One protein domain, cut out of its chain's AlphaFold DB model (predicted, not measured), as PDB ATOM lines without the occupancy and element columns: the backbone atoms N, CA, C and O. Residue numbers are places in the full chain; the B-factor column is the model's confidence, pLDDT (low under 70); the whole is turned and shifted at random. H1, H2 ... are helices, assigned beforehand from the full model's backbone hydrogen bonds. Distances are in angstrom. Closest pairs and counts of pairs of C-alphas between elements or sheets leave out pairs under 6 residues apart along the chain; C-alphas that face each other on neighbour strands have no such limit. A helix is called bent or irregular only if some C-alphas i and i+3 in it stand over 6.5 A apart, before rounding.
ATOM      1  N   GLU A   4       8.753  -6.275 -15.038       97.25
ATOM      2  CA  GLU A   4       8.111  -7.188 -15.993       97.25
ATOM      3  C   GLU A   4       6.663  -7.524 -15.616       97.25
ATOM      4  O   GLU A   4       5.814  -7.631 -16.496       97.25
ATOM      5  N   LEU A   5       6.367  -7.697 -14.324       97.50
ATOM      6  CA  LEU A   5       5.004  -7.969 -13.863       97.50
ATOM      7  C   LEU A   5       4.108  -6.733 -13.987       97.50
ATOM      8  O   LEU A   5       2.965  -6.876 -14.403       97.50
ATOM      9  N   ILE A   6       4.634  -5.543 -13.680       97.25
ATOM     10  CA  ILE A   6       3.929  -4.266 -13.887       97.25
ATOM     11  C   ILE A   6       3.644  -4.065 -15.378       97.25
ATOM     12  O   ILE A   6       2.518  -3.780 -15.758       97.25
ATOM     13  N   LYS A   7       4.643  -4.285 -16.243       97.31
ATOM     14  CA  LYS A   7       4.461  -4.204 -17.695       97.31
ATOM     15  C   LYS A   7       3.326  -5.112 -18.158       97.31
ATOM     16  O   LYS A   7       2.430  -4.647 -18.847       97.31
ATOM     17  N   LYS A   8       3.335  -6.379 -17.732       97.69
ATOM     18  CA  LYS A   8       2.291  -7.354 -18.076       97.69
ATOM     19  C   LYS A   8       0.903  -6.964 -17.570       97.69
ATOM     20  O   LYS A   8      -0.070  -7.267 -18.251       97.69
ATOM     21  N   SER A   9       0.784  -6.322 -16.403       97.31
ATOM     22  CA  SER A   9      -0.532  -5.939 -15.872       97.31
ATOM     23  C   SER A   9      -1.180  -4.804 -16.668       97.31
ATOM     24  O   SER A   9      -2.402  -4.768 -16.782       97.31
ATOM     25  N   ILE A  10      -0.380  -3.927 -17.284       97.50
ATOM     26  CA  ILE A  10      -0.880  -2.794 -18.081       97.50
ATOM     27  C   ILE A  10      -0.772  -2.993 -19.602       97.50
ATOM     28  O   ILE A  10      -1.320  -2.192 -20.358       97.50
ATOM     29  N   GLU A  11      -0.097  -4.049 -20.070       97.75
ATOM     30  CA  GLU A  11       0.203  -4.314 -21.489       97.75
ATOM     31  C   GLU A  11      -1.045  -4.266 -22.372       97.75
ATOM     32  O   GLU A  11      -1.058  -3.564 -23.380       97.75
ATOM     33  N   TYR A  12      -2.130  -4.912 -21.937       98.00
ATOM     34  CA  TYR A  12      -3.397  -4.907 -22.667       98.00
ATOM     35  C   TYR A  12      -3.927  -3.486 -22.924       98.00
ATOM     36  O   TYR A  12      -4.405  -3.186 -24.017       98.00
ATOM     37  N   LEU A  13      -3.839  -2.592 -21.932       98.44
ATOM     38  CA  LEU A  13      -4.302  -1.210 -22.073       98.44
ATOM     39  C   LEU A  13      -3.426  -0.435 -23.061       98.44
ATOM     40  O   LEU A  13      -3.945   0.293 -23.907       98.44
ATOM     41  N   LEU A  14      -2.108  -0.626 -22.977       98.25
ATOM     42  CA  LEU A  14      -1.133   0.009 -23.862       98.25
ATOM     43  C   LEU A  14      -1.321  -0.434 -25.322       98.25
ATOM     44  O   LEU A  14      -1.393   0.411 -26.218       98.25
ATOM     45  N   GLU A  15      -1.481  -1.737 -25.560       98.19
ATOM     46  CA  GLU A  15      -1.744  -2.297 -26.889       98.19
ATOM     47  C   GLU A  15      -3.045  -1.752 -27.479       98.19
ATOM     48  O   GLU A  15      -3.052  -1.236 -28.597       98.19
ATOM     49  N   ARG A  16      -4.141  -1.778 -26.710       98.44
ATOM     50  CA  ARG A  16      -5.436  -1.254 -27.166       98.44
ATOM     51  C   ARG A  16      -5.399   0.236 -27.461       98.44
ATOM     52  O   ARG A  16      -5.998   0.668 -28.447       98.44
ATOM     53  N   ALA A  17      -4.691   1.012 -26.642       98.31
ATOM     54  CA  ALA A  17      -4.521   2.437 -26.881       98.31
ATOM     55  C   ALA A  17      -3.791   2.703 -28.206       98.31
ATOM     56  O   ALA A  17      -4.186   3.594 -28.957       98.31
ATOM     57  N   TRP A  18      -2.764   1.906 -28.513       98.25
ATOM     58  CA  TRP A  18      -2.005   2.010 -29.757       98.25
ATOM     59  C   TRP A  18      -2.810   1.562 -30.986       98.25
ATOM     60  O   TRP A  18      -2.820   2.255 -32.000       98.25
ATOM     61  N   GLU A  19      -3.524   0.435 -30.898       98.12
ATOM     62  CA  GLU A  19      -4.366  -0.100 -31.984       98.12
ATOM     63  C   GLU A  19      -5.540   0.819 -32.342       98.12
ATOM     64  O   GLU A  19      -6.020   0.810 -33.479       98.12
ATOM     65  N   LYS A  20      -6.023   1.607 -31.375       97.56
ATOM     66  CA  LYS A  20      -7.200   2.467 -31.524       97.56
ATOM     67  C   LYS A  20      -6.895   3.922 -31.147       97.56
ATOM     68  O   LYS A  20      -7.387   4.397 -30.122       97.56
ATOM     69  N   PRO A  21      -6.189   4.693 -31.994       95.75
ATOM     70  CA  PRO A  21      -5.787   6.067 -31.679       95.75
ATOM     71  C   PRO A  21      -6.930   7.005 -31.253       95.75
ATOM     72  O   PRO A  21      -6.739   7.866 -30.396       95.75
ATOM     73  N   ASN A  22      -8.134   6.824 -31.807       95.88
ATOM     74  CA  ASN A  22      -9.314   7.628 -31.458       95.88
ATOM     75  C   ASN A  22      -9.903   7.290 -30.076       95.88
ATOM     76  O   ASN A  22     -10.582   8.123 -29.483       95.88
ATOM     77  N   GLU A  23      -9.645   6.086 -29.565       97.31
ATOM     78  CA  GLU A  23     -10.063   5.607 -28.238       97.31
ATOM     79  C   GLU A  23      -8.874   5.548 -27.262       97.31
ATOM     80  O   GLU A  23      -9.030   5.108 -26.126       97.31
ATOM     81  N   ALA A  24      -7.682   5.996 -27.673       97.69
ATOM     82  CA  ALA A  24      -6.447   5.837 -26.909       97.69
ATOM     83  C   ALA A  24      -6.578   6.346 -25.474       97.69
ATOM     84  O   ALA A  24      -6.239   5.642 -24.526       97.69
ATOM     85  N   ARG A  25      -7.145   7.544 -25.312       97.69
ATOM     86  CA  ARG A  25      -7.353   8.157 -24.001       97.69
ATOM     87  C   ARG A  25      -8.218   7.300 -23.077       97.69
ATOM     88  O   ARG A  25      -7.885   7.170 -21.908       97.69
ATOM     89  N   TYR A  26      -9.267   6.670 -23.602       97.88
ATOM     90  CA  TYR A  26     -10.150   5.800 -22.822       97.88
ATOM     91  C   TYR A  26      -9.407   4.581 -22.251       97.88
ATOM     92  O   TYR A  26      -9.651   4.188 -21.113       97.88
ATOM     93  N   TYR A  27      -8.492   3.983 -23.017       98.50
ATOM     94  CA  TYR A  27      -7.666   2.873 -22.530       98.50
ATOM     95  C   TYR A  27      -6.577   3.345 -21.561       98.50
ATOM     96  O   TYR A  27      -6.337   2.700 -20.547       98.50
ATOM     97  N   LEU A  28      -5.947   4.487 -21.841       98.12
ATOM     98  CA  LEU A  28      -4.896   5.050 -20.992       98.12
ATOM     99  C   LEU A  28      -5.428   5.545 -19.636       98.12
ATOM    100  O   LEU A  28      -4.742   5.406 -18.632       98.12
ATOM    101  N   GLU A  29      -6.657   6.060 -19.566       96.69
ATOM    102  CA  GLU A  29      -7.297   6.462 -18.302       96.69
ATOM    103  C   GLU A  29      -7.665   5.276 -17.389       96.69
ATOM    104  O   GLU A  29      -8.087   5.499 -16.260       96.69
ATOM    105  N   GLN A  30      -7.475   4.030 -17.835       96.62
ATOM    106  CA  GLN A  30      -7.629   2.824 -17.007       96.62
ATOM    107  C   GLN A  30      -6.307   2.343 -16.392       96.62
ATOM    108  O   GLN A  30      -6.300   1.341 -15.676       96.62
ATOM    109  N   LEU A  31      -5.187   3.015 -16.680       97.19
ATOM    110  CA  LEU A  31      -3.912   2.729 -16.025       97.19
ATOM    111  C   LEU A  31      -4.030   2.940 -14.502       97.19
ATOM    112  O   LEU A  31      -4.805   3.795 -14.080       97.19
ATOM    113  N   PRO A  32      -3.270   2.207 -13.669       96.31
ATOM    114  CA  PRO A  32      -3.306   2.370 -12.216       96.31
ATOM    115  C   PRO A  32      -3.033   3.812 -11.773       96.31
ATOM    116  O   PRO A  32      -2.015   4.404 -12.141       96.31
ATOM    117  N   TYR A  33      -3.924   4.358 -10.949       95.06
ATOM    118  CA  TYR A  33      -3.758   5.652 -10.285       95.06
ATOM    119  C   TYR A  33      -3.332   5.446  -8.835       95.06
ATOM    120  O   TYR A  33      -3.559   4.382  -8.255       95.06
ATOM    121  N   ASN A  34      -2.717   6.474  -8.254       93.88
ATOM    122  CA  ASN A  34      -2.403   6.489  -6.836       93.88
ATOM    123  C   ASN A  34      -3.685   6.289  -6.008       93.88
ATOM    124  O   ASN A  34      -4.611   7.092  -6.084       93.88
ATOM    125  N   LYS A  35      -3.718   5.226  -5.204       90.44
ATOM    126  CA  LYS A  35      -4.872   4.839  -4.380       90.44
ATOM    127  C   LYS A  35      -5.201   5.844  -3.269       90.44
ATOM    128  O   LYS A  35      -6.325   5.865  -2.778       90.44
ATOM    129  N   ASP A  36      -4.222   6.658  -2.878       89.38
ATOM    130  CA  ASP A  36      -4.313   7.637  -1.793       89.38
ATOM    131  C   ASP A  36      -4.553   9.068  -2.320       89.38
ATOM    132  O   ASP A  36      -4.503  10.027  -1.547       89.38
ATOM    133  N   SER A  37      -4.791   9.238  -3.629       86.44
ATOM    134  CA  SER A  37      -5.009  10.546  -4.253       86.44
ATOM    135  C   SER A  37      -6.200  10.544  -5.205       86.44
ATOM    136  O   SER A  37      -6.298   9.710  -6.099       86.44
ATOM    137  N   ASP A  38      -7.047  11.569  -5.099       81.25
ATOM    138  CA  ASP A  38      -8.125  11.828  -6.066       81.25
ATOM    139  C   ASP A  38      -7.591  12.313  -7.433       81.25
ATOM    140  O   ASP A  38      -8.341  12.400  -8.406       81.25
ATOM    141  N   CYS A  39      -6.301  12.657  -7.515       81.00
ATOM    142  CA  CYS A  39      -5.632  13.079  -8.742       81.00
ATOM    143  C   CYS A  39      -4.171  12.610  -8.747       81.00
ATOM    144  O   CYS A  39      -3.348  13.093  -7.964       81.00
ATOM    145  N   ASP A  40      -3.823  11.687  -9.641       92.81
ATOM    146  CA  ASP A  40      -2.426  11.332  -9.898       92.81
ATOM    147  C   ASP A  40      -1.894  12.146 -11.079       92.81
ATOM    148  O   ASP A  40      -1.999  11.757 -12.245       92.81
ATOM    149  N   GLU A  41      -1.326  13.313 -10.774       93.38
ATOM    150  CA  GLU A  41      -0.779  14.221 -11.786       93.38
ATOM    151  C   GLU A  41       0.337  13.573 -12.618       93.38
ATOM    152  O   GLU A  41       0.496  13.894 -13.799       93.38
ATOM    153  N   THR A  42       1.091  12.639 -12.031       95.56
ATOM    154  CA  THR A  42       2.213  11.983 -12.713       95.56
ATOM    155  C   THR A  42       1.700  10.975 -13.732       95.56
ATOM    156  O   THR A  42       2.114  11.000 -14.893       95.56
ATOM    157  N   VAL A  43       0.732  10.140 -13.351       96.50
ATOM    158  CA  VAL A  43       0.071   9.225 -14.293       96.50
ATOM    159  C   VAL A  43      -0.671  10.016 -15.375       96.50
ATOM    160  O   VAL A  43      -0.530   9.707 -16.558       96.50
ATOM    161  N   HIS A  44      -1.360  11.110 -15.030       96.19
ATOM    162  CA  HIS A  44      -1.990  11.989 -16.023       96.19
ATOM    163  C   HIS A  44      -0.995  12.621 -17.009       96.19
ATOM    164  O   HIS A  44      -1.301  12.754 -18.204       96.19
ATOM    165  N   TYR A  45       0.200  12.993 -16.542       97.12
ATOM    166  CA  TYR A  45       1.283  13.447 -17.409       97.12
ATOM    167  C   TYR A  45       1.670  12.356 -18.414       97.12
ATOM    168  O   TYR A  45       1.691  12.625 -19.619       97.12
ATOM    169  N   PHE A  46       1.902  11.124 -17.951       98.25
ATOM    170  CA  PHE A  46       2.240  10.002 -18.828       98.25
ATOM    171  C   PHE A  46       1.128   9.693 -19.828       98.25
ATOM    172  O   PHE A  46       1.412   9.576 -21.018       98.25
ATOM    173  N   ILE A  47      -0.135   9.668 -19.398       98.12
ATOM    174  CA  ILE A  47      -1.293   9.494 -20.286       98.12
ATOM    175  C   ILE A  47      -1.270  10.531 -21.411       98.12
ATOM    176  O   ILE A  47      -1.394  10.180 -22.583       98.12
ATOM    177  N   SER A  48      -1.036  11.801 -21.074       98.06
ATOM    178  CA  SER A  48      -0.982  12.883 -22.063       98.06
ATOM    179  C   SER A  48       0.183  12.712 -23.047       98.06
ATOM    180  O   SER A  48       0.042  13.004 -24.237       98.06
ATOM    181  N   LYS A  49       1.343  12.229 -22.576       98.44
ATOM    182  CA  LYS A  49       2.507  11.940 -23.426       98.44
ATOM    183  C   LYS A  49       2.269  10.749 -24.346       98.44
ATOM    184  O   LYS A  49       2.514  10.872 -25.545       98.44
ATOM    185  N   LEU A  50       1.754   9.646 -23.816       98.56
ATOM    186  CA  LEU A  50       1.440   8.436 -24.575       98.56
ATOM    187  C   LEU A  50       0.374   8.724 -25.638       98.56
ATOM    188  O   LEU A  50       0.584   8.403 -26.804       98.56
ATOM    189  N   GLU A  51      -0.712   9.414 -25.274       98.50
ATOM    190  CA  GLU A  51      -1.764   9.830 -26.211       98.50
ATOM    191  C   GLU A  51      -1.190  10.687 -27.350       98.50
ATOM    192  O   GLU A  51      -1.521  10.485 -28.521       98.50
ATOM    193  N   TYR A  52      -0.301  11.632 -27.027       98.19
ATOM    194  CA  TYR A  52       0.358  12.461 -28.032       98.19
ATOM    195  C   TYR A  52       1.208  11.627 -29.000       98.19
ATOM    196  O   TYR A  52       1.115  11.837 -30.210       98.19
ATOM    197  N   GLN A  53       2.006  10.674 -28.500       98.44
ATOM    198  CA  GLN A  53       2.833   9.830 -29.370       98.44
ATOM    199  C   GLN A  53       1.998   8.870 -30.220       98.44
ATOM    200  O   GLN A  53       2.313   8.700 -31.396       98.44
ATOM    201  N   ILE A  54       0.899   8.325 -29.683       98.19
ATOM    202  CA  ILE A  54      -0.061   7.516 -30.451       98.19
ATOM    203  C   ILE A  54      -0.624   8.333 -31.621       98.19
ATOM    204  O   ILE A  54      -0.577   7.888 -32.763       98.19
ATOM    205  N   LYS A  55      -1.080   9.572 -31.377       96.75
ATOM    206  CA  LYS A  55      -1.598  10.465 -32.436       96.75
ATOM    207  C   LYS A  55      -0.549  10.859 -33.479       96.75
ATOM    208  O   LYS A  55      -0.907  11.320 -34.561       96.75
ATOM    209  N   LYS A  56       0.735  10.748 -33.142       97.56
ATOM    210  CA  LYS A  56       1.867  10.996 -34.043       97.56
ATOM    211  C   LYS A  56       2.403   9.725 -34.699       97.56
ATOM    212  O   LYS A  56       3.327   9.845 -35.496       97.56
ATOM    213  N   GLU A  57       1.865   8.557 -34.346       96.69
ATOM    214  CA  GLU A  57       2.386   7.240 -34.734       96.69
ATOM    215  C   GLU A  57       3.885   7.078 -34.402       96.69
ATOM    216  O   GLU A  57       4.631   6.359 -35.065       96.69
ATOM    217  N   ASN A  58       4.351   7.753 -33.346       97.69
ATOM    218  CA  ASN A  58       5.761   7.803 -32.978       97.69
ATOM    219  C   ASN A  58       6.098   6.716 -31.954       97.69
ATOM    220  O   ASN A  58       6.066   6.947 -30.742       97.69
ATOM    221  N   ARG A  59       6.401   5.515 -32.454       96.50
ATOM    222  CA  ARG A  59       6.579   4.330 -31.608       96.50
ATOM    223  C   ARG A  59       7.795   4.413 -30.687       96.50
ATOM    224  O   ARG A  59       7.698   4.016 -29.536       96.50
ATOM    225  N   GLU A  60       8.899   4.978 -31.165       97.75
ATOM    226  CA  GLU A  60      10.137   5.106 -30.387       97.75
ATOM    227  C   GLU A  60       9.919   5.926 -29.108       97.75
ATOM    228  O   GLU A  60      10.228   5.473 -28.008       97.75
ATOM    229  N   TYR A  61       9.307   7.108 -29.234       97.75
ATOM    230  CA  TYR A  61       9.003   7.939 -28.067       97.75
ATOM    231  C   TYR A  61       7.868   7.366 -27.222       97.75
ATOM    232  O   TYR A  61       7.831   7.600 -26.018       97.75
ATOM    233  N   TYR A  62       6.929   6.644 -27.832       98.25
ATOM    234  CA  TYR A  62       5.895   5.938 -27.088       98.25
ATOM    235  C   TYR A  62       6.506   4.883 -26.161       98.25
ATOM    236  O   TYR A  62       6.232   4.912 -24.965       98.25
ATOM    237  N   ASP A  63       7.372   4.013 -26.688       98.19
ATOM    238  CA  ASP A  63       8.025   2.960 -25.905       98.19
ATOM    239  C   ASP A  63       8.926   3.563 -24.808       98.19
ATOM    240  O   ASP A  63       8.895   3.090 -23.675       98.19
ATOM    241  N   TYR A  64       9.618   4.678 -25.088       98.19
ATOM    242  CA  TYR A  64      10.341   5.454 -24.068       98.19
ATOM    243  C   TYR A  64       9.433   5.878 -22.896       98.19
ATOM    244  O   TYR A  64       9.775   5.670 -21.733       98.19
ATOM    245  N   TYR A  65       8.249   6.439 -23.175       98.44
ATOM    246  CA  TYR A  65       7.321   6.853 -22.113       98.44
ATOM    247  C   TYR A  65       6.674   5.673 -21.383       98.44
ATOM    248  O   TYR A  65       6.314   5.815 -20.216       98.44
ATOM    249  N   VAL A  66       6.513   4.524 -22.046       98.50
ATOM    250  CA  VAL A  66       6.066   3.287 -21.394       98.50
ATOM    251  C   VAL A  66       7.107   2.817 -20.381       98.50
ATOM    252  O   VAL A  66       6.741   2.494 -19.252       98.50
ATOM    253  N   ASP A  67       8.388   2.815 -20.750       98.38
ATOM    254  CA  ASP A  67       9.466   2.418 -19.843       98.38
ATOM    255  C   ASP A  67       9.576   3.375 -18.641       98.38
ATOM    256  O   ASP A  67       9.645   2.906 -17.502       98.38
ATOM    257  N   ASP A  68       9.482   4.694 -18.859       98.38
ATOM    258  CA  ASP A  68       9.463   5.692 -17.775       98.38
ATOM    259  C   ASP A  68       8.247   5.516 -16.840       98.38
ATOM    260  O   ASP A  68       8.375   5.624 -15.618       98.38
ATOM    261  N   LEU A  69       7.065   5.207 -17.387       98.38
ATOM    262  CA  LEU A  69       5.866   4.932 -16.589       98.38
ATOM    263  C   LEU A  69       6.036   3.663 -15.737       98.38
ATOM    264  O   LEU A  69       5.675   3.649 -14.558       98.38
ATOM    265  N   ILE A  70       6.606   2.598 -16.308       98.31
ATOM    266  CA  ILE A  70       6.891   1.354 -15.579       98.31
ATOM    267  C   ILE A  70       7.926   1.599 -14.475       98.31
ATOM    268  O   ILE A  70       7.785   1.050 -13.380       98.31
ATOM    269  N   GLU A  71       8.947   2.423 -14.729       98.38
ATOM    270  CA  GLU A  71       9.914   2.834 -13.707       98.38
ATOM    271  C   GLU A  71       9.222   3.562 -12.556       98.38
ATOM    272  O   GLU A  71       9.417   3.204 -11.393       98.38
ATOM    273  N   HIS A  72       8.378   4.544 -12.881       97.62
ATOM    274  CA  HIS A  72       7.619   5.313 -11.900       97.62
ATOM    275  C   HIS A  72       6.775   4.400 -11.009       97.62
ATOM    276  O   HIS A  72       6.870   4.473  -9.783       97.62
ATOM    277  N   TYR A  73       6.019   3.487 -11.614       97.62
ATOM    278  CA  TYR A  73       5.236   2.488 -10.893       97.62
ATOM    279  C   TYR A  73       6.089   1.560 -10.030       97.62
ATOM    280  O   TYR A  73       5.703   1.227  -8.914       97.62
ATOM    281  N   PHE A  74       7.252   1.137 -10.520       97.69
ATOM    282  CA  PHE A  74       8.142   0.251  -9.779       97.69
ATOM    283  C   PHE A  74       8.730   0.925  -8.533       97.69
ATOM    284  O   PHE A  74       8.743   0.323  -7.456       97.69
ATOM    285  N   VAL A  75       9.186   2.173  -8.668       97.50
ATOM    286  CA  VAL A  75       9.748   2.966  -7.564       97.50
ATOM    287  C   VAL A  75       8.681   3.285  -6.515       97.50
ATOM    288  O   VAL A  75       8.957   3.206  -5.323       97.50
ATOM    289  N   ASN A  76       7.456   3.578  -6.954       95.75
ATOM    290  CA  ASN A  76       6.366   4.072  -6.110       95.75
ATOM    291  C   ASN A  76       5.285   3.012  -5.838       95.75
ATOM    292  O   ASN A  76       4.145   3.348  -5.527       95.75
ATOM    293  N   GLN A  77       5.623   1.725  -5.966       93.56
ATOM    294  CA  GLN A  77       4.658   0.617  -6.017       93.56
ATOM    295  C   GLN A  77       3.710   0.521  -4.812       93.56
ATOM    296  O   GLN A  77       2.654  -0.089  -4.923       93.56
ATOM    297  N   GLU A  78       4.072   1.090  -3.660       93.94
ATOM    298  CA  GLU A  78       3.218   1.091  -2.468       93.94
ATOM    299  C   GLU A  78       1.941   1.928  -2.636       93.94
ATOM    300  O   GLU A  78       0.948   1.656  -1.959       93.94
ATOM    301  N   TYR A  79       1.941   2.886  -3.567       93.88
ATOM    302  CA  TYR A  79       0.821   3.787  -3.840       93.88
ATOM    303  C   TYR A  79      -0.134   3.279  -4.927       93.88
ATOM    304  O   TYR A  79      -1.181   3.881  -5.141       93.88
ATOM    305  N   TYR A  80       0.195   2.179  -5.608       93.81
ATOM    306  CA  TYR A  80      -0.549   1.692  -6.770       93.81
ATOM    307  C   TYR A  80      -1.078   0.277  -6.549       93.81
ATOM    308  O   TYR A  80      -0.400  -0.571  -5.967       93.81
TER     309      TYR A  80
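Overview. This is residues 4 to 80 of the 82 residues of an uncharacterized protein of Eubacterium dolichum CAG:375 (UniProt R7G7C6). The longest helix, H4, lies side by side with H3 in a hairpin; kinked H1 slants over one side of this pair, and short H2 packs on H1 and H3. The printed part, 77 residues with four named helices, H1 to H4 in chain order, is all helix. It is compact, with a radius of gyration of the C-alphas of 11.7 A and spans of 33 by 25 by 18 A.

Along the chain. H4, residues 59 to 75, is 24.3 A long and ends at C-alpha 75 (9.748, 2.966, -7.564). H3 is residues 41 to 55, 21.0 A; H2 is 24 to 28. H1, residues 4 to 19, 21.5 A, begins at C-alpha 4 (8.111, -7.188, -15.993); it is irregular, C-alphas 9 and 12 being 7.4 A apart, with a kink of 48 degrees near residue 11.

Arrangement. H1, H3 and H4 form a bundle, a group of helices. H3 and H4 touch, closest C-alphas Gln 53 and Tyr 62, 5.5 A. H1 touches H4 with residues 6 to 7 alone. H2 and H4 are apart. O i to N i+4 pairs are within hydrogen-bond range throughout H2, H3 and H4, and in 10 of 12 in H1.

Size, cuts and confidence. The printed part has no cut; the H2 to H3 link is long. No printed residue is under 70.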